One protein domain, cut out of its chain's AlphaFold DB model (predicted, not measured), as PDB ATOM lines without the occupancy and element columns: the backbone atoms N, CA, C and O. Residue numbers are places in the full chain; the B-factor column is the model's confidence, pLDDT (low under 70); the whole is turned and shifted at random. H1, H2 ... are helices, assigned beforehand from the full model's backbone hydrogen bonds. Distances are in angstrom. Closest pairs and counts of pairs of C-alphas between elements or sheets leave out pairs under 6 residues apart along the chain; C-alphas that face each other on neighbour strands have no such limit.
ATOM      1  N   SER A  81      41.226  21.075  32.958       86.31
ATOM      2  CA  SER A  81      42.365  21.802  32.404       86.31
ATOM      3  C   SER A  81      43.368  20.845  31.761       86.31
ATOM      4  O   SER A  81      43.494  19.697  32.170       86.31
ATOM      5  N   GLU A  82      44.123  21.346  30.793       85.25
ATOM      6  CA  GLU A  82      45.247  20.656  30.145       85.25
ATOM      7  C   GLU A  82      46.568  20.727  30.935       85.25
ATOM      8  O   GLU A  82      47.596  20.265  30.459       85.25
ATOM      9  N   VAL A  83      46.564  21.322  32.135       84.38
ATOM     10  CA  VAL A  83      47.780  21.602  32.912       84.38
ATOM     11  C   VAL A  83      47.788  20.824  34.234       84.38
ATOM     12  O   VAL A  83      46.745  20.640  34.870       84.38
ATOM     13  N   TRP A  84      48.982  20.422  34.689       81.62
ATOM     14  CA  TRP A  84      49.182  19.578  35.874       81.62
ATOM     15  C   TRP A  84      48.567  20.113  37.166       81.62
ATOM     16  O   TRP A  84      47.984  19.338  37.898       81.62
ATOM     17  N   TYR A  85      48.684  21.402  37.504       83.00
ATOM     18  CA  TYR A  85      48.199  21.899  38.805       83.00
ATOM     19  C   TYR A  85      46.667  22.099  38.875       83.00
ATOM     20  O   TYR A  85      46.038  21.706  39.864       83.00
ATOM     21  N   PRO A  86      46.027  22.694  37.851       81.81
ATOM     22  CA  PRO A  86      44.576  22.873  37.836       81.81
ATOM     23  C   PRO A  86      43.754  21.571  37.870       81.81
ATOM     24  O   PRO A  86      42.672  21.557  38.456       81.81
ATOM     25  N   THR A  87      44.256  20.490  37.268       83.50
ATOM     26  CA  THR A  87      43.582  19.179  37.184       83.50
ATOM     27  C   THR A  87      43.322  18.522  38.554       83.50
ATOM     28  O   THR A  87      42.155  18.322  38.902       83.50
ATOM     29  N   PRO A  88      44.335  18.249  39.404       83.12
ATOM     30  CA  PRO A  88      44.143  17.701  40.740       83.12
ATOM     31  C   PRO A  88      43.397  18.672  41.654       83.12
ATOM     32  O   PRO A  88      42.650  18.217  42.515       83.12
ATOM     33  N   TYR A  89      43.511  19.994  41.462       83.94
ATOM     34  CA  TYR A  89      42.654  20.941  42.184       83.94
ATOM     35  C   TYR A  89      41.171  20.687  41.875       83.94
ATOM     36  O   TYR A  89      40.365  20.575  42.801       83.94
ATOM     37  N   GLY A  90      40.810  20.549  40.595       82.00
ATOM     38  CA  GLY A  90      39.438  20.257  40.181       82.00
ATOM     39  C   GLY A  90      38.927  18.919  40.712       82.00
ATOM     40  O   GLY A  90      37.816  18.855  41.236       82.00
ATOM     41  N   ILE A  91      39.766  17.883  40.657       84.31
ATOM     42  CA  ILE A  91      39.462  16.538  41.161       84.31
ATOM     43  C   ILE A  91      39.233  16.543  42.678       84.31
ATOM     44  O   ILE A  91      38.220  16.032  43.149       84.31
ATOM     45  N   LEU A  92      40.151  17.132  43.450       80.56
ATOM     46  CA  LEU A  92      40.117  17.076  44.915       80.56
ATOM     47  C   LEU A  92      39.020  17.958  45.514       80.56
ATOM     48  O   LEU A  92      38.420  17.603  46.524       80.56
ATOM     49  N   THR A  93      38.754  19.113  44.904       77.38
ATOM     50  CA  THR A  93      37.773  20.075  45.433       77.38
ATOM     51  C   THR A  93      36.383  19.919  44.814       77.38
ATOM     52  O   THR A  93      35.402  20.453  45.345       77.38
ATOM     53  N   GLY A  94      36.287  19.230  43.671       78.31
ATOM     54  CA  GLY A  94      35.085  19.167  42.844       78.31
ATOM     55  C   GLY A  94      34.690  20.523  42.252       78.31
ATOM     56  O   GLY A  94      33.510  20.741  41.966       78.31
ATOM     57  N   ARG A  95      35.624  21.478  42.134       78.31
ATOM     58  CA  ARG A  95      35.362  22.859  41.699       78.31
ATOM     59  C   ARG A  95      36.154  23.195  40.449       78.31
ATOM     60  O   ARG A  95      37.294  22.791  40.282       78.31
ATOM     61  N   TYR A  96      35.560  24.028  39.601       85.00
ATOM     62  CA  TYR A  96      36.269  24.592  38.458       85.00
ATOM     63  C   TYR A  96      37.557  25.302  38.906       85.00
ATOM     64  O   TYR A  96      37.516  26.159  39.791       85.00
ATOM     65  N   ASN A  97      38.680  24.961  38.277       84.12
ATOM     66  CA  ASN A  97      40.029  25.425  38.612       84.12
ATOM     67  C   ASN A  97      40.174  26.948  38.613       84.12
ATOM     68  O   ASN A  97      40.892  27.500  39.449       84.12
ATOM     69  N   TRP A  98      39.413  27.648  37.767       85.69
ATOM     70  CA  TRP A  98      39.390  29.111  37.756       85.69
ATOM     71  C   TRP A  98      38.681  29.738  38.960       85.69
ATOM     72  O   TRP A  98      38.539  30.956  39.018       85.69
ATOM     73  N   ARG A  99      38.219  28.953  39.937       82.31
ATOM     74  CA  ARG A  99      37.786  29.463  41.247       82.31
ATOM     75  C   ARG A  99      38.916  29.526  42.273       82.31
ATOM     76  O   ARG A  99      38.738  30.199  43.282       82.31
ATOM     77  N   SER A 100      40.061  28.899  42.001       80.38
ATOM     78  CA  SER A 100      41.268  29.053  42.818       80.38
ATOM     79  C   SER A 100      41.879  30.451  42.653       80.38
ATOM     80  O   SER A 100      41.511  31.199  41.743       80.38
ATOM     81  N   SER A 101      42.823  30.822  43.514       82.88
ATOM     82  CA  SER A 101      43.560  32.090  43.404       82.88
ATOM     83  C   SER A 101      44.586  32.107  42.261       82.88
ATOM     84  O   SER A 101      44.975  33.185  41.818       82.88
ATOM     85  N   LEU A 102      44.986  30.945  41.734       83.56
ATOM     86  CA  LEU A 102      45.951  30.842  40.641       83.56
ATOM     87  C   LEU A 102      45.241  30.960  39.289       83.56
ATOM     88  O   LEU A 102      44.432  30.112  38.915       83.56
ATOM     89  N   LYS A 103      45.538  32.041  38.564       82.81
ATOM     90  CA  LYS A 103      44.967  32.347  37.238       82.81
ATOM     91  C   LYS A 103      45.974  32.221  36.098       82.81
ATOM     92  O   LYS A 103      45.657  32.510  34.955       82.81
ATOM     93  N   SER A 104      47.219  31.897  36.407       82.62
ATOM     94  CA  SER A 104      48.302  31.843  35.435       82.62
ATOM     95  C   SER A 104      49.435  31.007  36.010       82.62
ATOM     96  O   SER A 104      49.612  30.993  37.229       82.62
ATOM     97  N   PHE A 105      50.203  30.369  35.127       81.88
ATOM     98  CA  PHE A 105      51.324  29.490  35.455       81.88
ATOM     99  C   PHE A 105      50.937  28.265  36.297       81.88
ATOM    100  O   PHE A 105      49.785  28.049  36.675       81.88
ATOM    101  N   VAL A 106      51.941  27.434  36.561       83.38
ATOM    102  CA  VAL A 106      51.860  26.314  37.494       83.38
ATOM    103  C   VAL A 106      52.602  26.658  38.771       83.38
ATOM    104  O   VAL A 106      53.555  27.439  38.766       83.38
ATOM    105  N   LEU A 107      52.163  26.062  39.877       84.69
ATOM    106  CA  LEU A 107      52.922  26.134  41.113       84.69
ATOM    107  C   LEU A 107      54.288  25.462  40.948       84.69
ATOM    108  O   LEU A 107      54.413  24.431  40.289       84.69
ATOM    109  N   SER A 108      55.300  26.039  41.590       82.06
ATOM    110  CA  SER A 108      56.602  25.398  41.756       82.06
ATOM    111  C   SER A 108      56.547  24.403  42.922       82.06
ATOM    112  O   SER A 108      55.662  24.488  43.777       82.06
ATOM    113  N   GLY A 109      57.517  23.489  43.011       80.00
ATOM    114  CA  GLY A 109      57.552  22.437  44.038       80.00
ATOM    115  C   GLY A 109      57.522  22.942  45.490       80.00
ATOM    116  O   GLY A 109      57.084  22.214  46.374       80.00
ATOM    117  N   TYR A 110      57.925  24.194  45.738       83.75
ATOM    118  CA  TYR A 110      57.926  24.820  47.070       83.75
ATOM    119  C   TYR A 110      56.777  25.813  47.301       83.75
ATOM    120  O   TYR A 110      56.730  26.492  48.329       83.75
ATOM    121  N   SER A 111      55.856  25.953  46.347       84.12
ATOM    122  CA  SER A 111      54.712  26.850  46.493       84.12
ATOM    123  C   SER A 111      53.711  26.316  47.525       84.12
ATOM    124  O   SER A 111      53.533  25.111  47.694       84.12
ATOM    125  N   LYS A 112      53.012  27.222  48.217       83.75
ATOM    126  CA  LYS A 112      51.935  26.842  49.144       83.75
ATOM    127  C   LYS A 112      50.774  26.196  48.381       83.75
ATOM    128  O   LYS A 112      50.418  26.641  47.294       83.75
ATOM    129  N   SER A 113      50.158  25.176  48.980       80.88
ATOM    130  CA  SER A 113      48.960  24.537  48.424       80.88
ATOM    131  C   SER A 113      47.778  25.506  48.402       80.88
ATOM    132  O   SER A 113      47.434  26.063  49.442       80.88
ATOM    133  N   LEU A 114      47.113  25.640  47.250       79.69
ATOM    134  CA  LEU A 114      45.907  26.463  47.102       79.69
ATOM    135  C   LEU A 114      44.659  25.836  47.730       79.69
ATOM    136  O   LEU A 114      43.648  26.512  47.881       79.69
ATOM    137  N   ILE A 115      44.704  24.544  48.066       77.94
ATOM    138  CA  ILE A 115      43.537  23.808  48.571       77.94
ATOM    139  C   ILE A 115      43.138  24.316  49.959       77.94
ATOM    140  O   ILE A 115      41.954  24.483  50.231       77.94
ATOM    141  N   LYS A 116      44.120  24.607  50.824       70.06
ATOM    142  CA  LYS A 116      43.865  25.073  52.199       70.06
ATOM    143  C   LYS A 116      43.126  26.409  52.243       70.06
ATOM    144  O   LYS A 116      42.368  26.653  53.174       70.06
ATOM    145  N   ASP A 117      43.348  27.237  51.231       69.38
ATOM    146  CA  ASP A 117      42.775  28.574  51.139       69.38
ATOM    147  C   ASP A 117      41.447  28.582  50.349       69.38
ATOM    148  O   ASP A 117      40.819  29.632  50.201       69.38
ATOM    149  N   ASP A 118      40.980  27.430  49.839       69.75
ATOM    150  CA  ASP A 118      39.709  27.348  49.115       69.75
ATOM    151  C   ASP A 118      38.515  27.265  50.074       69.75
ATOM    152  O   ASP A 118      38.263  26.260  50.743       69.75
ATOM    153  N   ILE A 119      37.694  28.315  50.052       63.47
ATOM    154  CA  ILE A 119      36.430  28.436  50.793       63.47
ATOM    155  C   ILE A 119      35.500  27.233  50.534       63.47
ATOM    156  O   ILE A 119      34.726  26.842  51.410       63.47
ATOM    157  N   GLY A 120      35.557  26.641  49.336       59.81
ATOM    158  CA  GLY A 120      34.759  25.473  48.971       59.81
ATOM    159  C   GLY A 120      35.230  24.160  49.598       59.81
ATOM    160  O   GLY A 120      34.394  23.289  49.832       59.81
ATOM    161  N   GLU A 121      36.518  24.022  49.915       61.84
ATOM    162  CA  GLU A 121      37.071  22.802  50.520       61.84
ATOM    163  C   GLU A 121      36.498  22.597  51.921       61.84
ATOM    164  O   GLU A 121      35.960  21.529  52.210       61.84
ATOM    165  N   SER A 122      36.469  23.662  52.733       57.69
ATOM    166  CA  SER A 122      35.973  23.604  54.117       57.69
ATOM    167  C   SER A 122      34.558  23.015  54.244       57.69
ATOM    168  O   SER A 122      34.206  22.453  55.281       57.69
ATOM    169  N   LYS A 123      33.752  23.126  53.179       55.69
ATOM    170  CA  LYS A 123      32.375  22.620  53.083       55.69
ATOM    171  C   LYS A 123      32.271  21.266  52.378       55.69
ATOM    172  O   LYS A 123      31.331  20.524  52.652       55.69
ATOM    173  N   ASN A 124      33.212  20.956  51.488       54.31
ATOM    174  CA  ASN A 124      33.246  19.729  50.691       54.31
ATOM    175  C   ASN A 124      34.094  18.614  51.328       54.31
ATOM    176  O   ASN A 124      34.231  17.557  50.713       54.31
ATOM    177  N   ARG A 125      34.637  18.806  52.544       55.97
ATOM    178  CA  ARG A 125      35.366  17.760  53.281       55.97
ATOM    179  C   ARG A 125      34.545  16.474  53.359       55.97
ATOM    180  O   ARG A 125      33.569  16.349  54.100       55.97
ATOM    181  N   ILE A 126      35.030  15.491  52.608       55.62
ATOM    182  CA  ILE A 126      34.568  14.102  52.539       55.62
ATOM    183  C   ILE A 126      34.577  13.433  53.929       55.62
ATOM    184  O   ILE A 126      33.878  12.443  54.138       55.62
TER     185      ILE A 126
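This is residues 81 to 126 of the 166 residues of the protein "Sulfatase" of Zobellia uliginosa (UniProt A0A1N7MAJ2). The model has little regular structure: a short helix, H1, and a long winding link, residues 94 to 120, that loops out and folds back to a single-turn helix, H2, close to the end of H1. The printed part has 46 residues, with two named helices, H1 then H2, and no named strand; the class is all helix, with 12 residues in named elements. It is compact and rounded, with a radius of gyration of the C-alphas of 10.1 A and spans of 27 by 21 by 15 A.

H1, residues 86 to 93, and H2, residues 121 to 124, are close but not clearly touching; their closest C-alphas, those of Thr 93 and Glu 121, are 5.8 A apart. Every O i to N i+4 pair in H1 is within hydrogen-bond range; H2 is too short for such a pair, but its one O i to N i+3 pair is within range.

H1 measures 10.6 A, from C-alpha 86 at (44.576, 22.873, 37.836) to C-alpha 93. H2 measures 4.9 A and ends with C-alpha 124 at (33.246, 19.729, 50.691).

The farthest C-alphas, those of Phe 105 and Ile 126, are 28.5 A apart. The printed part has no cut, and the link from H1 to H2 is long. Confidence is low, under 70, in residues 117 to 126.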